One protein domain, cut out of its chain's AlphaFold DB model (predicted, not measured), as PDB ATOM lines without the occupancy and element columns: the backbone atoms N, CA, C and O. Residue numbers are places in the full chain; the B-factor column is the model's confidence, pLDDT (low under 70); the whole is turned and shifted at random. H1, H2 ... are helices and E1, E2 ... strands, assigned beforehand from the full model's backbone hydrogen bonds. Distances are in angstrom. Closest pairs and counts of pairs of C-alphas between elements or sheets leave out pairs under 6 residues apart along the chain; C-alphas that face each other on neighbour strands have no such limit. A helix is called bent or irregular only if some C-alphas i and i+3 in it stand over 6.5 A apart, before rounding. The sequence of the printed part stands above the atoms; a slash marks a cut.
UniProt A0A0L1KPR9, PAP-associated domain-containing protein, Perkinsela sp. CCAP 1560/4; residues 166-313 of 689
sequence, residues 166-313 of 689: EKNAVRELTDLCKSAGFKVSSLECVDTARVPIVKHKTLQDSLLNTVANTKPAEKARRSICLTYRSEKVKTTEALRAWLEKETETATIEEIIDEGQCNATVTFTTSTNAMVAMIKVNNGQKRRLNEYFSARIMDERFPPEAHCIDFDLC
ATOM      1  N   GLU A 166     -16.358 -53.829  47.654       95.50
ATOM      2  CA  GLU A 166     -15.167 -54.410  48.289       95.50
ATOM      3  C   GLU A 166     -14.304 -55.220  47.314       95.50
ATOM      4  O   GLU A 166     -13.089 -55.308  47.484       95.50
ATOM      5  N   LYS A 167     -14.918 -55.814  46.287       94.94
ATOM      6  CA  LYS A 167     -14.250 -56.685  45.321       94.94
ATOM      7  C   LYS A 167     -13.313 -55.900  44.410       94.94
ATOM      8  O   LYS A 167     -12.151 -56.275  44.257       94.94
ATOM      9  N   ASN A 168     -13.793 -54.807  43.822       95.69
ATOM     10  CA  ASN A 168     -12.980 -53.907  43.011       95.69
ATOM     11  C   ASN A 168     -11.950 -53.173  43.877       95.69
ATOM     12  O   ASN A 168     -10.780 -53.139  43.505       95.69
ATOM     13  N   ALA A 169     -12.331 -52.721  45.076       97.19
ATOM     14  CA  ALA A 169     -11.405 -52.093  46.018       97.19
ATOM     15  C   ALA A 169     -10.213 -53.001  46.391       97.19
ATOM     16  O   ALA A 169      -9.062 -52.572  46.339       97.19
ATOM     17  N   VAL A 170     -10.454 -54.283  46.693       97.38
ATOM     18  CA  VAL A 170      -9.390 -55.271  46.967       97.38
ATOM     19  C   VAL A 170      -8.481 -55.490  45.754       97.38
ATOM     20  O   VAL A 170      -7.266 -55.627  45.914       97.38
ATOM     21  N   ARG A 171      -9.021 -55.482  44.532       96.81
ATOM     22  CA  ARG A 171      -8.224 -55.610  43.298       96.81
ATOM     23  C   ARG A 171      -7.335 -54.384  43.066       96.81
ATOM     24  O   ARG A 171      -6.143 -54.544  42.811       96.81
ATOM     25  N   GLU A 172      -7.886 -53.183  43.217       96.81
ATOM     26  CA  GLU A 172      -7.160 -51.910  43.093       96.81
ATOM     27  C   GLU A 172      -6.046 -51.792  44.138       96.81
ATOM     28  O   GLU A 172      -4.897 -51.512  43.789       96.81
ATOM     29  N   LEU A 173      -6.345 -52.102  45.405       97.88
ATOM     30  CA  LEU A 173      -5.350 -52.156  46.479       97.88
ATOM     31  C   LEU A 173      -4.274 -53.217  46.208       97.88
ATOM     32  O   LEU A 173      -3.094 -52.952  46.426       97.88
ATOM     33  N   THR A 174      -4.630 -54.384  45.659       97.94
ATOM     34  CA  THR A 174      -3.646 -55.406  45.254       97.94
ATOM     35  C   THR A 174      -2.691 -54.883  44.168       97.94
ATOM     36  O   THR A 174      -1.486 -55.141  44.228       97.94
ATOM     37  N   ASP A 175      -3.188 -54.137  43.179       95.69
ATOM     38  CA  ASP A 175      -2.369 -53.547  42.108       95.69
ATOM     39  C   ASP A 175      -1.517 -52.357  42.578       95.69
ATOM     40  O   ASP A 175      -0.399 -52.152  42.090       95.69
ATOM     41  N   LEU A 176      -1.983 -51.606  43.575       96.81
ATOM     42  CA  LEU A 176      -1.174 -50.588  44.242       96.81
ATOM     43  C   LEU A 176      -0.104 -51.215  45.151       96.81
ATOM     44  O   LEU A 176       1.025 -50.729  45.153       96.81
ATOM     45  N   CYS A 177      -0.364 -52.356  45.802       97.44
ATOM     46  CA  CYS A 177       0.682 -53.144  46.466       97.44
ATOM     47  C   CYS A 177       1.749 -53.632  45.468       97.44
ATOM     48  O   CYS A 177       2.942 -53.474  45.728       97.44
ATOM     49  N   LYS A 178       1.371 -54.138  44.283       95.69
ATOM     50  CA  LYS A 178       2.351 -54.465  43.221       95.69
ATOM     51  C   LYS A 178       3.175 -53.233  42.816       95.69
ATOM     52  O   LYS A 178       4.387 -53.331  42.644       95.69
ATOM     53  N   SER A 179       2.533 -52.065  42.728       94.75
ATOM     54  CA  SER A 179       3.193 -50.780  42.433       94.75
ATOM     55  C   SER A 179       4.152 -50.337  43.549       94.75
ATOM     56  O   SER A 179       5.191 -49.750  43.263       94.75
ATOM     57  N   ALA A 180       3.865 -50.689  44.805       95.94
ATOM     58  CA  ALA A 180       4.747 -50.525  45.963       95.94
ATOM     59  C   ALA A 180       5.913 -51.540  46.023       95.94
ATOM     60  O   ALA A 180       6.645 -51.560  47.007       95.94
ATOM     61  N   GLY A 181       6.093 -52.397  45.010       94.00
ATOM     62  CA  GLY A 181       7.188 -53.374  44.943       94.00
ATOM     63  C   GLY A 181       6.879 -54.748  45.552       94.00
ATOM     64  O   GLY A 181       7.769 -55.594  45.620       94.00
ATOM     65  N   PHE A 182       5.638 -55.013  45.980       94.69
ATOM     66  CA  PHE A 182       5.245 -56.355  46.423       94.69
ATOM     67  C   PHE A 182       5.204 -57.344  45.251       94.69
ATOM     68  O   PHE A 182       4.768 -57.026  44.142       94.69
ATOM     69  N   LYS A 183       5.623 -58.587  45.505       91.94
ATOM     70  CA  LYS A 183       5.686 -59.631  44.477       91.94
ATOM     71  C   LYS A 183       4.310 -60.234  44.237       91.94
ATOM     72  O   LYS A 183       3.587 -60.559  45.171       91.94
ATOM     73  N   VAL A 184       3.999 -60.513  42.972       92.12
ATOM     74  CA  VAL A 184       2.774 -61.240  42.588       92.12
ATOM     75  C   VAL A 184       2.710 -62.631  43.240       92.12
ATOM     76  O   VAL A 184       1.627 -63.129  43.501       92.12
ATOM     77  N   SER A 185       3.856 -63.244  43.555       91.50
ATOM     78  CA  SER A 185       3.931 -64.519  44.277       91.50
ATOM     79  C   SER A 185       3.771 -64.415  45.800       91.50
ATOM     80  O   SER A 185       3.600 -65.453  46.429       91.50
ATOM     81  N   SER A 186       3.832 -63.214  46.391       91.00
ATOM     82  CA  SER A 186       3.583 -62.987  47.825       91.00
ATOM     83  C   SER A 186       2.218 -62.349  48.113       91.00
ATOM     84  O   SER A 186       1.859 -62.212  49.278       91.00
ATOM     85  N   LEU A 187       1.447 -61.980  47.082       94.88
ATOM     86  CA  LEU A 187       0.110 -61.389  47.198       94.88
ATOM     87  C   LEU A 187      -0.987 -62.345  46.710       94.88
ATOM     88  O   LEU A 187      -0.913 -62.881  45.606       94.88
ATOM     89  N   GLU A 188      -2.056 -62.467  47.492       95.38
ATOM     90  CA  GLU A 188      -3.284 -63.183  47.148       95.38
ATOM     91  C   GLU A 188      -4.480 -62.213  47.210       95.38
ATOM     92  O   GLU A 188      -4.742 -61.574  48.228       95.38
ATOM     93  N   CYS A 189      -5.204 -62.083  46.096       95.75
ATOM     94  CA  CYS A 189      -6.395 -61.241  45.971       95.75
ATOM     95  C   CYS A 189      -7.642 -62.083  46.275       95.75
ATOM     96  O   CYS A 189      -8.179 -62.744  45.385       95.75
ATOM     97  N   VAL A 190      -8.099 -62.087  47.529       93.94
ATOM     98  CA  VAL A 190      -9.213 -62.931  47.984       93.94
ATOM     99  C   VAL A 190     -10.534 -62.180  47.787       93.94
ATOM    100  O   VAL A 190     -11.118 -61.641  48.723       93.94
ATOM    101  N   ASP A 191     -11.004 -62.128  46.541       89.94
ATOM    102  CA  ASP A 191     -12.121 -61.274  46.098       89.94
ATOM    103  C   ASP A 191     -13.506 -61.971  46.080       89.94
ATOM    104  O   ASP A 191     -14.495 -61.419  45.596       89.94
ATOM    105  N   THR A 192     -13.577 -63.200  46.604       87.69
ATOM    106  CA  THR A 192     -14.771 -64.078  46.612       87.69
ATOM    107  C   THR A 192     -15.191 -64.561  48.009       87.69
ATOM    108  O   THR A 192     -16.137 -65.340  48.138       87.69
ATOM    109  N   ALA A 193     -14.518 -64.113  49.072       85.81
ATOM    110  CA  ALA A 193     -14.879 -64.433  50.455       85.81
ATOM    111  C   ALA A 193     -16.024 -63.541  50.989       85.81
ATOM    112  O   ALA A 193     -16.283 -62.467  50.455       85.81
ATOM    113  N   ARG A 194     -16.667 -63.941  52.107       84.62
ATOM    114  CA  ARG A 194     -17.680 -63.122  52.833       84.62
ATOM    115  C   ARG A 194     -17.170 -61.714  53.179       84.62
ATOM    116  O   ARG A 194     -17.971 -60.792  53.290       84.62
ATOM    117  N   VAL A 195     -15.866 -61.598  53.414       90.31
ATOM    118  CA  VAL A 195     -15.136 -60.343  53.586       90.31
ATOM    119  C   VAL A 195     -13.956 -60.416  52.617       90.31
ATOM    120  O   VAL A 195     -13.056 -61.226  52.859       90.31
ATOM    121  N   PRO A 196     -13.971 -59.664  51.505       95.81
ATOM    122  CA  PRO A 196     -12.838 -59.595  50.593       95.81
ATOM    123  C   PRO A 196     -11.591 -59.021  51.277       95.81
ATOM    124  O   PRO A 196     -11.696 -58.091  52.081       95.81
ATOM    125  N   ILE A 197     -10.413 -59.569  50.955       97.00
ATOM    126  CA  ILE A 197      -9.125 -59.121  51.512       97.00
ATOM    127  C   ILE A 197      -7.991 -59.133  50.480       97.00
ATOM    128  O   ILE A 197      -7.940 -59.998  49.602       97.00
ATOM    129  N   VAL A 198      -7.032 -58.218  50.645       98.06
ATOM    130  CA  VAL A 198      -5.675 -58.380  50.102       98.06
ATOM    131  C   VAL A 198      -4.859 -59.138  51.145       98.06
ATOM    132  O   VAL A 198      -4.705 -58.660  52.268       98.06
ATOM    133  N   LYS A 199      -4.338 -60.313  50.793       97.19
ATOM    134  CA  LYS A 199      -3.522 -61.148  51.681       97.19
ATOM    135  C   LYS A 199      -2.064 -61.115  51.239       97.19
ATOM    136  O   LYS A 199      -1.771 -61.321  50.063       97.19
ATOM    137  N   HIS A 200      -1.147 -60.869  52.170       95.88
ATOM    138  CA  HIS A 200       0.294 -60.939  51.942       95.88
ATOM    139  C   HIS A 200       0.915 -62.095  52.728       95.88
ATOM    140  O   HIS A 200       0.669 -62.248  53.928       95.88
ATOM    141  N   LYS A 201       1.748 -62.887  52.049       92.19
ATOM    142  CA  LYS A 201       2.519 -63.985  52.634       92.19
ATOM    143  C   LYS A 201       3.988 -63.904  52.247       92.19
ATOM    144  O   LYS A 201       4.355 -64.018  51.079       92.19
ATOM    145  N   THR A 202       4.826 -63.725  53.260       84.56
ATOM    146  CA  THR A 202       6.279 -63.692  53.142       84.56
ATOM    147  C   THR A 202       6.804 -65.003  52.553       84.56
ATOM    148  O   THR A 202       6.366 -66.099  52.890       84.56
ATOM    149  N   LEU A 203       7.763 -64.896  51.632       68.06
ATOM    150  CA  LEU A 203       8.324 -66.051  50.915       68.06
ATOM    151  C   LEU A 203       9.509 -66.703  51.653       68.06
ATOM    152  O   LEU A 203      10.147 -67.604  51.109       68.06
ATOM    153  N   GLN A 204       9.848 -66.207  52.848       60.16
ATOM    154  CA  GLN A 204      11.000 -66.621  53.651       60.16
ATOM    155  C   GLN A 204      10.713 -66.391  55.147       60.16
ATOM    156  O   GLN A 204      10.627 -65.242  55.579       60.16
ATOM    157  N   ASP A 205      10.690 -67.462  55.951       55.16
ATOM    158  CA  ASP A 205      10.459 -67.442  57.416       55.16
ATOM    159  C   ASP A 205      11.503 -66.630  58.230       55.16
ATOM    160  O   ASP A 205      11.446 -66.557  59.462       55.16
ATOM    161  N   SER A 206      12.518 -66.064  57.568       49.75
ATOM    162  CA  SER A 206      13.690 -65.443  58.189       49.75
ATOM    163  C   SER A 206      13.758 -63.919  58.100       49.75
ATOM    164  O   SER A 206      14.564 -63.358  58.836       49.75
ATOM    165  N   LEU A 207      12.956 -63.236  57.269       54.81
ATOM    166  CA  LEU A 207      13.183 -61.809  56.952       54.81
ATOM    167  C   LEU A 207      13.199 -60.883  58.184       54.81
ATOM    168  O   LEU A 207      14.040 -59.986  58.262       54.81
ATOM    169  N   LEU A 208      12.342 -61.146  59.176       56.06
ATOM    170  CA  LEU A 208      12.315 -60.421  60.456       56.06
ATOM    171  C   LEU A 208      13.467 -60.807  61.401       56.06
ATOM    172  O   LEU A 208      13.937 -59.974  62.169       56.06
ATOM    173  N   ASN A 209      13.992 -62.034  61.312       49.66
ATOM    174  CA  ASN A 209      15.210 -62.430  62.033       49.66
ATOM    175  C   ASN A 209      16.472 -61.810  61.400       49.66
ATOM    176  O   ASN A 209      17.486 -61.648  62.074       49.66
ATOM    177  N   THR A 210      16.409 -61.417  60.123       47.44
ATOM    178  CA  THR A 210      17.412 -60.582  59.443       47.44
ATOM    179  C   THR A 210      17.181 -59.074  59.611       47.44
ATOM    180  O   THR A 210      17.779 -58.280  58.884       47.44
ATOM    181  N   VAL A 211      16.446 -58.645  60.648       50.56
ATOM    182  CA  VAL A 211      16.630 -57.314  61.269       50.56
ATOM    183  C   VAL A 211      17.953 -57.315  62.058       50.56
ATOM    184  O   VAL A 211      18.031 -57.147  63.272       50.56
ATOM    185  N   ALA A 212      19.042 -57.561  61.330       48.78
ATOM    186  CA  ALA A 212      20.391 -57.332  61.802       48.78
ATOM    187  C   ALA A 212      20.629 -55.822  61.726       48.78
ATOM    188  O   ALA A 212      20.837 -55.298  60.631       48.78
ATOM    189  N   ASN A 213      20.588 -55.144  62.882       61.53
ATOM    190  CA  ASN A 213      20.760 -53.691  63.049       61.53
ATOM    191  C   ASN A 213      22.191 -53.227  62.716       61.53
ATOM    192  O   ASN A 213      22.944 -52.720  63.545       61.53
ATOM    193  N   THR A 214      22.575 -53.451  61.465       75.81
ATOM    194  CA  THR A 214      23.828 -53.056  60.844       75.81
ATOM    195  C   THR A 214      23.512 -51.938  59.861       75.81
ATOM    196  O   THR A 214      22.560 -52.036  59.083       75.81
ATOM    197  N   LYS A 215      24.324 -50.878  59.863       79.38
ATOM    198  CA  LYS A 215      24.116 -49.705  58.997       79.38
ATOM    199  C   LYS A 215      23.925 -50.050  57.502       79.38
ATOM    200  O   LYS A 215      23.114 -49.383  56.866       79.38
ATOM    201  N   PRO A 216      24.581 -51.081  56.920       83.88
ATOM    202  CA  PRO A 216      24.308 -51.496  55.541       83.88
ATOM    203  C   PRO A 216      22.896 -52.058  55.319       83.88
ATOM    204  O   PRO A 216      22.275 -51.722  54.316       83.88
ATOM    205  N   ALA A 217      22.373 -52.876  56.240       85.00
ATOM    206  CA  ALA A 217      21.023 -53.444  56.139       85.00
ATOM    207  C   ALA A 217      19.937 -52.373  56.342       85.00
ATOM    208  O   ALA A 217      18.930 -52.358  55.636       85.00
ATOM    209  N   GLU A 218      20.173 -51.445  57.270       87.25
ATOM    210  CA  GLU A 218      19.327 -50.269  57.493       87.25
ATOM    211  C   GLU A 218      19.287 -49.368  56.248       87.25
ATOM    212  O   GLU A 218      18.202 -49.032  55.776       87.25
ATOM    213  N   LYS A 219      20.452 -49.040  55.660       92.69
ATOM    214  CA  LYS A 219      20.530 -48.272  54.407       92.69
ATOM    215  C   LYS A 219      19.806 -48.997  53.270       92.69
ATOM    216  O   LYS A 219      18.973 -48.388  52.612       92.69
ATOM    217  N   ALA A 220      20.041 -50.298  53.095       92.19
ATOM    218  CA  ALA A 220      19.392 -51.091  52.052       92.19
ATOM    219  C   ALA A 220      17.853 -51.070  52.144       92.19
ATOM    220  O   ALA A 220      17.186 -50.946  51.118       92.19
ATOM    221  N   ARG A 221      17.298 -51.093  53.365       92.38
ATOM    222  CA  ARG A 221      15.850 -51.010  53.639       92.38
ATOM    223  C   ARG A 221      15.200 -49.688  53.234       92.38
ATOM    224  O   ARG A 221      13.995 -49.638  52.996       92.38
ATOM    225  N   ARG A 222      15.999 -48.629  53.127       95.62
ATOM    226  CA  ARG A 222      15.595 -47.301  52.650       95.62
ATOM    227  C   ARG A 222      16.202 -46.951  51.284       95.62
ATOM    228  O   ARG A 222      16.186 -45.782  50.906       95.62
ATOM    229  N   SER A 223      16.676 -47.945  50.526       97.19
ATOM    230  CA  SER A 223      17.180 -47.788  49.154       97.19
ATOM    231  C   SER A 223      16.317 -48.522  48.120       97.19
ATOM    232  O   SER A 223      15.856 -49.644  48.340       97.19
ATOM    233  N   ILE A 224      16.166 -47.916  46.943       97.69
ATOM    234  CA  ILE A 224      15.538 -48.513  45.754       97.69
ATOM    235  C   ILE A 224      16.530 -48.514  44.587       97.69
ATOM    236  O   ILE A 224      17.339 -47.593  44.473       97.69
ATOM    237  N   CYS A 225      16.420 -49.484  43.680       97.25
ATOM    238  CA  CYS A 225      16.953 -49.327  42.326       97.25
ATOM    239  C   CYS A 225      15.878 -48.671  41.453       97.25
ATOM    240  O   CYS A 225      14.745 -49.160  41.385       97.25
ATOM    241  N   LEU A 226      16.249 -47.612  40.741       95.75
ATOM    242  CA  LEU A 226      15.438 -46.949  39.730       95.75
ATOM    243  C   LEU A 226      16.029 -47.219  38.340       95.75
ATOM    244  O   LEU A 226      17.166 -46.840  38.072       95.75
ATOM    245  N   THR A 227      15.242 -47.797  37.436       93.81
ATOM    246  CA  THR A 227      15.566 -47.926  36.006       93.81
ATOM    247  C   THR A 227      14.728 -46.918  35.220       93.81
ATOM    248  O   THR A 227      13.499 -46.939  35.315       93.81
ATOM    249  N   TYR A 228      15.354 -46.031  34.440       91.31
ATOM    250  CA  TYR A 228      14.666 -44.887  33.829       91.31
ATOM    251  C   TYR A 228      15.161 -44.527  32.423       91.31
ATOM    252  O   TYR A 228      16.349 -44.536  32.147       91.31
ATOM    253  N   ARG A 229      14.256 -44.137  31.522       89.12
ATOM    254  CA  ARG A 229      14.566 -43.598  30.191       89.12
ATOM    255  C   ARG A 229      13.772 -42.312  29.982       89.12
ATOM    256  O   ARG A 229      12.549 -42.352  29.888       89.12
ATOM    257  N   SER A 230      14.466 -41.181  29.882       85.56
ATOM    258  CA  SER A 230      13.895 -39.875  29.538       85.56
ATOM    259  C   SER A 230      14.935 -39.046  28.785       85.56
ATOM    260  O   SER A 230      16.129 -39.133  29.053       85.56
ATOM    261  N   GLU A 231      14.485 -38.207  27.855       83.25
ATOM    262  CA  GLU A 231      15.347 -37.242  27.159       83.25
ATOM    263  C   GLU A 231      15.668 -36.002  28.015       83.25
ATOM    264  O   GLU A 231      16.566 -35.228  27.668       83.25
ATOM    265  N   LYS A 232      14.934 -35.817  29.122       84.06
ATOM    266  CA  LYS A 232      15.014 -34.667  30.037       84.06
ATOM    267  C   LYS A 232      15.905 -34.961  31.244       84.06
ATOM    268  O   LYS A 232      16.670 -34.100  31.668       84.06
ATOM    269  N   VAL A 233      15.825 -36.178  31.785       86.69
ATOM    270  CA  VAL A 233      16.630 -36.615  32.936       86.69
ATOM    271  C   VAL A 233      17.961 -37.180  32.437       86.69
ATOM    272  O   VAL A 233      18.031 -38.326  32.005       86.69
ATOM    273  N   LYS A 234      19.004 -36.340  32.461       84.88
ATOM    274  CA  LYS A 234      20.357 -36.648  31.946       84.88
ATOM    275  C   LYS A 234      21.490 -36.485  32.968       84.88
ATOM    276  O   LYS A 234      22.631 -36.787  32.638       84.88
ATOM    277  N   THR A 235      21.200 -35.999  34.175       89.94
ATOM    278  CA  THR A 235      22.173 -35.848  35.271       89.94
ATOM    279  C   THR A 235      21.537 -36.239  36.603       89.94
ATOM    280  O   THR A 235      20.308 -36.273  36.723       89.94
ATOM    281  N   THR A 236      22.361 -36.494  37.618       90.50
ATOM    282  CA  THR A 236      21.928 -36.845  38.979       90.50
ATOM    283  C   THR A 236      21.070 -35.749  39.621       90.50
ATOM    284  O   THR A 236      20.124 -36.045  40.348       90.50
ATOM    285  N   GLU A 237      21.338 -34.481  39.314       92.69
ATOM    286  CA  GLU A 237      20.589 -33.316  39.805       92.69
ATOM    287  C   GLU A 237      19.217 -33.230  39.131       92.69
ATOM    288  O   GLU A 237      18.208 -33.031  39.807       92.69
ATOM    289  N   ALA A 238      19.162 -33.449  37.812       91.81
ATOM    290  CA  ALA A 238      17.903 -33.533  37.074       91.81
ATOM    291  C   ALA A 238      17.054 -34.732  37.534       91.81
ATOM    292  O   ALA A 238      15.827 -34.636  37.583       91.81
ATOM    293  N   LEU A 239      17.698 -35.845  37.908       91.69
ATOM    294  CA  LEU A 239      17.029 -37.018  38.464       91.69
ATOM    295  C   LEU A 239      16.493 -36.756  39.878       91.69
ATOM    296  O   LEU A 239      15.337 -37.078  40.147       91.69
ATOM    297  N   ARG A 240      17.290 -36.127  40.752       94.25
ATOM    298  CA  ARG A 240      16.864 -35.690  42.092       94.25
ATOM    299  C   ARG A 240      15.646 -34.771  42.003       94.25
ATOM    300  O   ARG A 240      14.607 -35.102  42.565       94.25
ATOM    301  N   ALA A 241      15.739 -33.690  41.227       93.19
ATOM    302  CA  ALA A 241      14.652 -32.723  41.074       93.19
ATOM    303  C   ALA A 241      13.387 -33.339  40.442       93.19
ATOM    304  O   ALA A 241      12.270 -32.919  40.753       93.19
ATOM    305  N   TRP A 242      13.531 -34.351  39.574       91.62
ATOM    306  CA  TRP A 242      12.382 -35.104  39.075       91.62
ATOM    307  C   TRP A 242      11.746 -35.985  40.164       91.62
ATOM    308  O   TRP A 242      10.529 -35.932  40.338       91.62
ATOM    309  N   LEU A 243      12.540 -36.754  40.918       92.31
ATOM    310  CA  LEU A 243      12.042 -37.622  41.992       92.31
ATOM    311  C   LEU A 243      11.381 -36.827  43.123       92.31
ATOM    312  O   LEU A 243      10.294 -37.193  43.565       92.31
ATOM    313  N   GLU A 244      11.989 -35.729  43.569       93.38
ATOM    314  CA  GLU A 244      11.426 -34.839  44.596       93.38
ATOM    315  C   GLU A 244      10.064 -34.285  44.150       93.38
ATOM    316  O   GLU A 244       9.099 -34.309  44.916       93.38
ATOM    317  N   LYS A 245       9.937 -33.893  42.874       91.00
ATOM    318  CA  LYS A 245       8.664 -33.454  42.289       91.00
ATOM    319  C   LYS A 245       7.626 -34.575  42.159       91.00
ATOM    320  O   LYS A 245       6.445 -34.312  42.355       91.00
ATOM    321  N   GLU A 246       8.025 -35.790  41.783       88.94
ATOM    322  CA  GLU A 246       7.089 -36.909  41.585       88.94
ATOM    323  C   GLU A 246       6.569 -37.474  42.915       88.94
ATOM    324  O   GLU A 246       5.436 -37.948  43.012       88.94
ATOM    325  N   THR A 247       7.420 -37.456  43.942       88.25
ATOM    326  CA  THR A 247       7.143 -38.087  45.238       88.25
ATOM    327  C   THR A 247       6.571 -37.130  46.276       88.25
ATOM    328  O   THR A 247       5.865 -37.599  47.170       88.25
ATOM    329  N   GLU A 248       6.816 -35.821  46.129       84.19
ATOM    330  CA  GLU A 248       6.338 -34.680  46.939       84.19
ATOM    331  C   GLU A 248       6.808 -34.668  48.404       84.19
ATOM    332  O   GLU A 248       7.189 -33.623  48.926       84.19
ATOM    333  N   THR A 249       6.779 -35.818  49.077       84.56
ATOM    334  CA  THR A 249       7.021 -35.978  50.521       84.56
ATOM    335  C   THR A 249       8.203 -36.894  50.852       84.56
ATOM    336  O   THR A 249       8.639 -36.934  52.003       84.56
ATOM    337  N   ALA A 250       8.752 -37.626  49.875       90.00
ATOM    338  CA  ALA A 250       9.836 -38.578  50.109       90.00
ATOM    339  C   ALA A 250      11.215 -37.893  50.079       90.00
ATOM    340  O   ALA A 250      11.766 -37.604  49.018       90.00
ATOM    341  N   THR A 251      11.809 -37.670  51.253       95.12
ATOM    342  CA  THR A 251      13.136 -37.047  51.377       95.12
ATOM    343  C   THR A 251      14.254 -37.987  50.914       95.12
ATOM    344  O   THR A 251      14.427 -39.076  51.473       95.12
ATOM    345  N   ILE A 252      15.045 -37.544  49.933       96.62
ATOM    346  CA  ILE A 252      16.215 -38.255  49.394       96.62
ATOM    347  C   ILE A 252      17.465 -37.901  50.214       96.62
ATOM    348  O   ILE A 252      17.752 -36.731  50.443       96.62
ATOM    349  N   GLU A 253      18.239 -38.911  50.609       96.50
ATOM    350  CA  GLU A 253      19.568 -38.760  51.220       96.50
ATOM    351  C   GLU A 253      20.665 -38.758  50.144       96.50
ATOM    352  O   GLU A 253      21.511 -37.867  50.093       96.50
ATOM    353  N   GLU A 254      20.627 -39.730  49.234       96.44
ATOM    354  CA  GLU A 254      21.714 -40.016  48.296       96.44
ATOM    355  C   GLU A 254      21.154 -40.567  46.978       96.44
ATOM    356  O   GLU A 254      20.160 -41.294  46.970       96.44
ATOM    357  N   ILE A 255      21.814 -40.245  45.863       97.06
ATOM    358  CA  ILE A 255      21.613 -40.909  44.572       97.06
ATOM    359  C   ILE A 255      22.984 -41.341  44.060       97.06
ATOM    360  O   ILE A 255      23.891 -40.515  43.960       97.06
ATOM    361  N   ILE A 256      23.112 -42.620  43.723       95.69
ATOM    362  CA  ILE A 256      24.269 -43.201  43.048       95.69
ATOM    363  C   ILE A 256      23.826 -43.538  41.624       95.69
ATOM    364  O   ILE A 256      22.952 -44.383  41.439       95.69
ATOM    365  N   ASP A 257      24.407 -42.875  40.623       91.50
ATOM    366  CA  ASP A 257      24.250 -43.278  39.223       91.50
ATOM    367  C   ASP A 257      25.028 -44.582  38.992       91.50
ATOM    368  O   ASP A 257      26.232 -44.655  39.244       91.50
ATOM    369  N   GLU A 258      24.330 -45.624  38.545       89.69
ATOM    370  CA  GLU A 258      24.920 -46.928  38.213       89.69
ATOM    371  C   GLU A 258      25.276 -47.011  36.717       89.69
ATOM    372  O   GLU A 258      25.832 -48.007  36.245       89.69
ATOM    373  N   GLY A 259      24.968 -45.955  35.959       84.88
ATOM    374  CA  GLY A 259      25.073 -45.914  34.514       84.88
ATOM    375  C   GLY A 259      23.984 -46.738  33.826       84.88
ATOM    376  O   GLY A 259      23.083 -47.314  34.438       84.88
ATOM    377  N   GLN A 260      24.050 -46.783  32.493       83.44
ATOM    378  CA  GLN A 260      23.121 -47.549  31.649       83.44
ATOM    379  C   GLN A 260      21.632 -47.331  31.988       83.44
ATOM    380  O   GLN A 260      20.847 -48.277  31.928       83.44
ATOM    381  N   CYS A 261      21.232 -46.093  32.317       85.62
ATOM    382  CA  CYS A 261      19.849 -45.756  32.683       85.62
ATOM    383  C   CYS A 261      19.358 -46.393  34.011       85.62
ATOM    384  O   CYS A 261      18.162 -46.651  34.167       85.62
ATOM    385  N   ASN A 262      20.259 -46.628  34.976       92.69
ATOM    386  CA  ASN A 262      19.938 -47.090  36.332       92.69
ATOM    387  C   ASN A 262      20.570 -46.190  37.403       92.69
ATOM    388  O   ASN A 262      21.654 -45.652  37.207       92.69
ATOM    389  N   ALA A 263      19.912 -46.063  38.553       96.00
ATOM    390  CA  ALA A 263      20.467 -45.422  39.740       96.00
ATOM    391  C   ALA A 263      19.957 -46.103  41.017       96.00
ATOM    392  O   ALA A 263      18.781 -46.465  41.096       96.00
ATOM    393  N   THR A 264      20.802 -46.208  42.042       97.38
ATOM    394  CA  THR A 264      20.355 -46.533  43.403       97.38
ATOM    395  C   THR A 264      20.056 -45.236  44.151       97.38
ATOM    396  O   THR A 264      20.910 -44.357  44.269       97.38
ATOM    397  N   VAL A 265      18.828 -45.105  44.653       97.88
ATOM    398  CA  VAL A 265      18.344 -43.932  45.395       97.88
ATOM    399  C   VAL A 265      18.102 -44.335  46.842       97.88
ATOM    400  O   VAL A 265      17.351 -45.274  47.100       97.88
ATOM    401  N   THR A 266      18.711 -43.615  47.782       97.81
ATOM    402  CA  THR A 266      18.549 -43.819  49.227       97.81
ATOM    403  C   THR A 266      17.716 -42.685  49.820       97.81
ATOM    404  O   THR A 266      18.011 -41.512  49.595       97.81
ATOM    405  N   PHE A 267      16.704 -43.028  50.613       97.56
ATOM    406  CA  PHE A 267      15.793 -42.105  51.292       97.56
ATOM    407  C   PHE A 267      16.053 -42.065  52.797       97.56
ATOM    408  O   PHE A 267      16.637 -42.988  53.362       97.56
ATOM    409  N   THR A 268      15.566 -41.028  53.479       96.06
ATOM    410  CA  THR A 268      15.699 -40.910  54.944       96.06
ATOM    411  C   THR A 268      14.949 -42.000  55.722       96.06
ATOM    412  O   THR A 268      15.330 -42.304  56.848       96.06
ATOM    413  N   THR A 269      13.912 -42.615  55.141       95.88
ATOM    414  CA  THR A 269      13.131 -43.703  55.760       95.88
ATOM    415  C   THR A 269      12.723 -44.766  54.735       95.88
ATOM    416  O   THR A 269      12.617 -44.495  53.536       95.88
ATOM    417  N   SER A 270      12.433 -45.979  55.209       95.19
ATOM    418  CA  SER A 270      11.844 -47.063  54.407       95.19
ATOM    419  C   SER A 270      10.446 -46.711  53.879       95.19
ATOM    420  O   SER A 270      10.092 -47.057  52.753       95.19
ATOM    421  N   THR A 271       9.673 -45.935  54.643       96.19
ATOM    422  CA  THR A 271       8.381 -45.382  54.212       96.19
ATOM    423  C   THR A 271       8.538 -44.424  53.027       96.19
ATOM    424  O   THR A 271       7.779 -44.526  52.067       96.19
ATOM    425  N   ASN A 272       9.559 -43.560  53.030       96.62
ATOM    426  CA  ASN A 272       9.861 -42.669  51.906       96.62
ATOM    427  C   ASN A 272      10.288 -43.461  50.656       96.62
ATOM    428  O   ASN A 272       9.833 -43.158  49.554       96.62
ATOM    429  N   ALA A 273      11.075 -44.530  50.828       96.56
ATOM    430  CA  ALA A 273      11.406 -45.455  49.743       96.56
ATOM    431  C   ALA A 273      10.155 -46.138  49.147       96.56
ATOM    432  O   ALA A 273      10.046 -46.269  47.927       96.56
ATOM    433  N   MET A 274       9.169 -46.510  49.975       95.62
ATOM    434  CA  MET A 274       7.903 -47.064  49.483       95.62
ATOM    435  C   MET A 274       7.033 -46.023  48.759       95.62
ATOM    436  O   MET A 274       6.518 -46.326  47.683       95.62
ATOM    437  N   VAL A 275       6.914 -44.793  49.282       95.31
ATOM    438  CA  VAL A 275       6.233 -43.674  48.588       95.31
ATOM    439  C   VAL A 275       6.821 -43.480  47.192       95.31
ATOM    440  O   VAL A 275       6.072 -43.362  46.219       95.31
ATOM    441  N   ALA A 276       8.152 -43.516  47.076       95.69
ATOM    442  CA  ALA A 276       8.835 -43.418  45.796       95.69
ATOM    443  C   ALA A 276       8.477 -44.568  44.843       95.69
ATOM    444  O   ALA A 276       8.123 -44.295  43.697       95.69
ATOM    445  N   MET A 277       8.481 -45.826  45.302       95.62
ATOM    446  CA  MET A 277       8.061 -46.962  44.467       95.62
ATOM    447  C   MET A 277       6.626 -46.798  43.947       95.62
ATOM    448  O   MET A 277       6.406 -46.888  42.737       95.62
ATOM    449  N   ILE A 278       5.668 -46.473  44.824       94.00
ATOM    450  CA  ILE A 278       4.251 -46.302  44.456       94.00
ATOM    451  C   ILE A 278       4.082 -45.199  43.402       94.00
ATOM    452  O   ILE A 278       3.467 -45.429  42.356       94.00
ATOM    453  N   LYS A 279       4.625 -44.002  43.670       92.62
ATOM    454  CA  LYS A 279       4.486 -42.821  42.804       92.62
ATOM    455  C   LYS A 279       5.127 -43.058  41.434       92.62
ATOM    456  O   LYS A 279       4.466 -42.850  40.417       92.62
ATOM    457  N   VAL A 280       6.362 -43.568  41.398       92.69
ATOM    458  CA  VAL A 280       7.095 -43.863  40.155       92.69
ATOM    459  C   VAL A 280       6.363 -44.907  39.308       92.69
ATOM    460  O   VAL A 280       6.080 -44.663  38.133       92.69
ATOM    461  N   ASN A 281       6.010 -46.054  39.897       92.50
ATOM    462  CA  ASN A 281       5.452 -47.179  39.146       92.50
ATOM    463  C   ASN A 281       4.024 -46.900  38.648       92.50
ATOM    464  O   ASN A 281       3.694 -47.239  37.512       92.50
ATOM    465  N   ASN A 282       3.184 -46.222  39.441       86.50
ATOM    466  CA  ASN A 282       1.841 -45.828  38.998       86.50
ATOM    467  C   ASN A 282       1.887 -44.655  37.987       86.50
ATOM    468  O   ASN A 282       1.064 -44.577  37.071       86.50
ATOM    469  N   GLY A 283       2.894 -43.777  38.094       77.00
ATOM    470  CA  GLY A 283       3.129 -42.646  37.190       77.00
ATOM    471  C   GLY A 283       3.429 -43.029  35.732       77.00
ATOM    472  O   GLY A 283       3.180 -42.218  34.834       77.00
ATOM    473  N   GLN A 284       3.881 -44.265  35.464       64.62
ATOM    474  CA  GLN A 284       4.145 -44.759  34.100       64.62
ATOM    475  C   GLN A 284       2.932 -44.641  33.166       64.62
ATOM    476  O   GLN A 284       3.089 -44.308  31.994       64.62
ATOM    477  N   LYS A 285       1.709 -44.849  33.679       57.66
ATOM    478  CA  LYS A 285       0.460 -44.861  32.885       57.66
ATOM    479  C   LYS A 285       0.120 -43.516  32.212       57.66
ATOM    480  O   LYS A 285      -0.881 -43.431  31.509       57.66
ATOM    481  N   ARG A 286       0.902 -42.458  32.455       57.72
ATOM    482  CA  ARG A 286       0.610 -41.067  32.062       57.72
ATOM    483  C   ARG A 286       1.596 -40.468  31.048       57.72
ATOM    484  O   ARG A 286       1.521 -39.267  30.798       57.72
ATOM    485  N   ARG A 287       2.540 -41.242  30.490       67.56
ATOM    486  CA  ARG A 287       3.649 -40.697  29.675       67.56
ATOM    487  C   ARG A 287       3.874 -41.465  28.378       67.56
ATOM    488  O   ARG A 287       4.077 -42.673  28.397       67.56
ATOM    489  N   LEU A 288       3.924 -40.743  27.256       67.31
ATOM    490  CA  LEU A 288       4.526 -41.256  26.026       67.31
ATOM    491  C   LEU A 288       6.045 -41.039  26.077       67.31
ATOM    492  O   LEU A 288       6.515 -40.025  26.592       67.31
ATOM    493  N   ASN A 289       6.794 -41.980  25.500       73.75
ATOM    494  CA  ASN A 289       8.245 -41.936  25.259       73.75
ATOM    495  C   ASN A 289       9.167 -41.822  26.496       73.75
ATOM    496  O   ASN A 289      10.386 -41.844  26.336       73.75
ATOM    497  N   GLU A 290       8.628 -41.781  27.718       81.88
ATOM    498  CA  GLU A 290       9.393 -41.880  28.970       81.88
ATOM    499  C   GLU A 290       9.058 -43.168  29.733       81.88
ATOM    500  O   GLU A 290       7.919 -43.627  29.731       81.88
ATOM    501  N   TYR A 291      10.048 -43.728  30.427       87.19
ATOM    502  CA  TYR A 291       9.908 -44.907  31.285       87.19
ATOM    503  C   TYR A 291      10.605 -44.653  32.620       87.19
ATOM    504  O   TYR A 291      11.733 -44.175  32.630       87.19
ATOM    505  N   PHE A 292       9.970 -44.991  33.740       91.19
ATOM    506  CA  PHE A 292      10.562 -44.897  35.077       91.19
ATOM    507  C   PHE A 292      10.010 -46.034  35.938       91.19
ATOM    508  O   PHE A 292       8.804 -46.107  36.150       91.19
ATOM    509  N   SER A 293      10.870 -46.936  36.408       92.50
ATOM    510  CA  SER A 293      10.494 -48.130  37.171       92.50
ATOM    511  C   SER A 293      11.350 -48.249  38.422       92.50
ATOM    512  O   SER A 293      12.573 -48.134  38.342       92.50
ATOM    513  N   ALA A 294      10.716 -48.471  39.567       95.19
ATOM    514  CA  ALA A 294      11.353 -48.524  40.875       95.19
ATOM    515  C   ALA A 294      11.137 -49.893  41.536       95.19
ATOM    516  O   ALA A 294      10.018 -50.408  41.569       95.19
ATOM    517  N   ARG A 295      12.209 -50.468  42.089       95.69
ATOM    518  CA  ARG A 295      12.197 -51.744  42.823       95.69
ATOM    519  C   ARG A 295      13.035 -51.656  44.097       95.69
ATOM    520  O   ARG A 295      13.963 -50.854  44.171       95.69
ATOM    521  N   ILE A 296      12.762 -52.537  45.054       94.75
ATOM    522  CA  ILE A 296      13.599 -52.757  46.244       94.75
ATOM    523  C   ILE A 296      15.056 -53.012  45.812       94.75
ATOM    524  O   ILE A 296      15.287 -53.771  44.869       94.75
ATOM    525  N   MET A 297      16.027 -52.377  46.480       94.31
ATOM    526  CA  MET A 297      17.453 -52.545  46.156       94.31
ATOM    527  C   MET A 297      17.984 -53.915  46.609       94.31
ATOM    528  O   MET A 297      18.546 -54.654  45.802       94.31
ATOM    529  N   ASP A 298      17.746 -54.292  47.871       90.62
ATOM    530  CA  ASP A 298      18.134 -55.598  48.415       90.62
ATOM    531  C   ASP A 298      16.921 -56.374  48.939       90.62
ATOM    532  O   ASP A 298      16.318 -56.043  49.957       90.62
ATOM    533  N   GLU A 299      16.604 -57.468  48.255       87.44
ATOM    534  CA  GLU A 299      15.502 -58.386  48.560       87.44
ATOM    535  C   GLU A 299      15.631 -59.100  49.921       87.44
ATOM    536  O   GLU A 299      14.680 -59.731  50.383       87.44
ATOM    537  N   ARG A 300      16.798 -59.013  50.576       85.06
ATOM    538  CA  ARG A 300      17.035 -59.491  51.952       85.06
ATOM    539  C   ARG A 300      16.613 -58.469  53.009       85.06
ATOM    540  O   ARG A 300      16.373 -58.840  54.156       85.06
ATOM    541  N   PHE A 301      16.529 -57.196  52.626       88.50
ATOM    542  CA  PHE A 301      16.216 -56.068  53.499       88.50
ATOM    543  C   PHE A 301      15.131 -55.165  52.875       88.50
ATOM    544  O   PHE A 301      15.366 -53.974  52.719       88.50
ATOM    545  N   PRO A 302      13.949 -55.683  52.492       91.44
ATOM    546  CA  PRO A 302      12.878 -54.846  51.953       91.44
ATOM    547  C   PRO A 302      12.209 -54.015  53.071       91.44
ATOM    548  O   PRO A 302      12.368 -54.356  54.248       91.44
ATOM    549  N   PRO A 303      11.430 -52.960  52.750       93.31
ATOM    550  CA  PRO A 303      10.630 -52.226  53.737       93.31
ATOM    551  C   PRO A 303       9.716 -53.129  54.588       93.31
ATOM    552  O   PRO A 303       9.307 -54.214  54.171       93.31
ATOM    553  N   GLU A 304       9.399 -52.674  55.797       92.88
ATOM    554  CA  GLU A 304       8.745 -53.421  56.878       92.88
ATOM    555  C   GLU A 304       7.469 -54.156  56.444       92.88
ATOM    556  O   GLU A 304       7.315 -55.332  56.768       92.88
ATOM    557  N   ALA A 305       6.591 -53.533  55.651       94.38
ATOM    558  CA  ALA A 305       5.354 -54.179  55.201       94.38
ATOM    559  C   ALA A 305       5.586 -55.397  54.277       94.38
ATOM    560  O   ALA A 305       4.732 -56.279  54.212       94.38
ATOM    561  N   HIS A 306       6.744 -55.506  53.614       93.06
ATOM    562  CA  HIS A 306       7.133 -56.711  52.864       93.06
ATOM    563  C   HIS A 306       7.752 -57.800  53.759       93.06
ATOM    564  O   HIS A 306       7.887 -58.943  53.324       93.06
ATOM    565  N   CYS A 307       8.158 -57.463  54.988       89.75
ATOM    566  CA  CYS A 307       8.717 -58.406  55.960       89.75
ATOM    567  C   CYS A 307       7.655 -59.110  56.815       89.75
ATOM    568  O   CYS A 307       8.020 -60.026  57.548       89.75
ATOM    569  N   ILE A 308       6.382 -58.700  56.755       91.06
ATOM    570  CA  ILE A 308       5.310 -59.246  57.601       91.06
ATOM    571  C   ILE A 308       4.240 -59.971  56.777       91.06
ATOM    572  O   ILE A 308       3.886 -59.552  55.673       91.06
ATOM    573  N   ASP A 309       3.689 -61.043  57.339       93.56
ATOM    574  CA  ASP A 309       2.439 -61.635  56.863       93.56
ATOM    575  C   ASP A 309       1.265 -60.751  57.305       93.56
ATOM    576  O   ASP A 309       1.201 -60.363  58.476       93.56
ATOM    577  N   PHE A 310       0.321 -60.453  56.409       95.94
ATOM    578  CA  PHE A 310      -0.844 -59.635  56.761       95.94
ATOM    579  C   PHE A 310      -2.104 -59.944  55.951       95.94
ATOM    580  O   PHE A 310      -2.017 -60.401  54.812       95.94
ATOM    581  N   ASP A 311      -3.263 -59.623  56.531       97.12
ATOM    582  CA  ASP A 311      -4.566 -59.582  55.856       97.12
ATOM    583  C   ASP A 311      -5.143 -58.164  55.934       97.12
ATOM    584  O   ASP A 311      -5.277 -57.607  57.020       97.12
ATOM    585  N   LEU A 312      -5.476 -57.577  54.782       97.56
ATOM    586  CA  LEU A 312      -5.982 -56.209  54.636       97.56
ATOM    587  C   LEU A 312      -7.433 -56.236  54.132       97.56
ATOM    588  O   LEU A 312      -7.682 -56.579  52.975       97.56
ATOM    589  N   CYS A 313      -8.387 -55.879  54.994       96.62
ATOM    590  CA  CYS A 313      -9.825 -55.837  54.693       96.62
ATOM    591  C   CYS A 313     -10.365 -54.396  54.621       96.62
ATOM    592  O   CYS A 313      -9.650 -53.450  54.940       96.62
TER     593      CYS A 313
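AT A GLANCE: This is residues 166 to 313 of the 689 residues of the protein "PAP-associated domain-containing protein" of Perkinsela sp. CCAP 1560/4 (UniProt A0A0L1KPR9). Two lobes stand end to end: a large one, in which a strongly twisted four-stranded sheet has helices H3 and H4 packed on one face, and a small one, in which helix H1 covers one face of a three-stranded sheet. The last strand, E7, comes back to the small lobe and lies beside E2, and the end of H1 meets the side of H4 between the lobes. The printed part has 148 residues with five named helices and seven named strands, in the order H1 E1 E2 H2 E3 H3 E4 E5 H4 E6 H5 E7, and its class is mixed, helices and strands. The large sheet runs E4 E5 E3 E6 and the small one E1 E2 E7, both antiparallel. The whole is compact, with a radius of gyration of the C-alphas of 16.2 A, and spans 51 by 40 by 25 A.

HOW THE PARTS SIT: H1, residues 166 to 179, is on the sheet of E1, residues 187 to 190, E2, residues 197 to 200, and E7, residues 310 to 313, two layers with the helix on one face. Its height over the sheet is 8.4 A, and it runs along the strands, at 3 degrees to E2 on the local plane; the closest C-alphas of H1 and E2, those of Val 170 and Val 198, are 5.8 A apart. E1 and E2 are a hairpin, with N 188 and O 199 within hydrogen-bond range at 2.8 A; N 200 of E2 and O 310 of E7 are also 2.8 A apart. In the large sheet, E3, residues 223 to 229, and E5, residues 262 to 267, are inner strands, while E4, residues 252 to 259, and E6, residues 291 to 296, are edge strands. Across it stand N 256 and O 264 at 2.9 A in the hairpin of E4 and E5, N 226 and O 263 at 2.8 A, and N 227 and O 293 at 2.8 A. H4, residues 270 to 286, runs along the strands at 12 degrees to E3 on the local plane, at a height over the sheet of 8.3 A. H3, residues 236 to 247, is on the same face, and these helices on one face of the sheet make two layers. E3, H3, E4 and E5, H4, E6 are split strand-helix-strand units, two strands that run the same way with another between them, each with a right-handed crossover. H3 touches H4 about perpendicular, at 87 degrees, by residues 243 to 247 alone; the closest C-alphas, those of Thr 247 and Ala 276, are 5.6 A apart. H1 touches H4 with residues 176 to 179 alone, about perpendicular at 76 degrees; the closest C-alphas, those of Ser 179 and Ile 278, are 5.0 A apart. H2, residues 215 to 221, stands up from the opposite face of the large sheet, its line rising 64 degrees. H5, residues 304 to 307, is close to but not clearly touching H4, with the C-alphas of Ser 270 and Glu 304 the closest, 7.5 A apart. Every O i to N i+4 pair is within hydrogen-bond range in H1, H2 and H3, and 11 of 13 are in H4; H5 is too short for such a pair.

IN THESE COORDINATES: H1 begins at C-alpha 166, (-15.167, -54.410, 48.289), and is 19.6 A long. E1 and E2 are 9.5 A and 9.6 A long, H2 is 9.9 A, and E3 is 19.6 A. H3 is 16.1 A long, E4 18.9 A and E5 16.3 A. H4, the longest helix, runs 25.7 A from C-alpha 270 at (11.844, -47.063, 54.407); it is neither bent nor irregular, but only just: C-alphas 282 and 285 are 6.3 A apart. E6 is 17.3 A, H5 5.1 A and E7 10.0 A long, E7 ending at C-alpha 313, (-9.825, -55.837, 54.693).

THE WHOLE: The two C-alphas farthest apart, those of Arg 194 and Thr 235, are 51.4 A apart, while the first and last printed C-alphas are 8.5 A apart. The printed part has no cut. The link from E2 to H2, residues 201 to 214, is long. The mean pLDDT of the printed part is 88.4, and residues 203 to 213 and 284 to 288 are under 70.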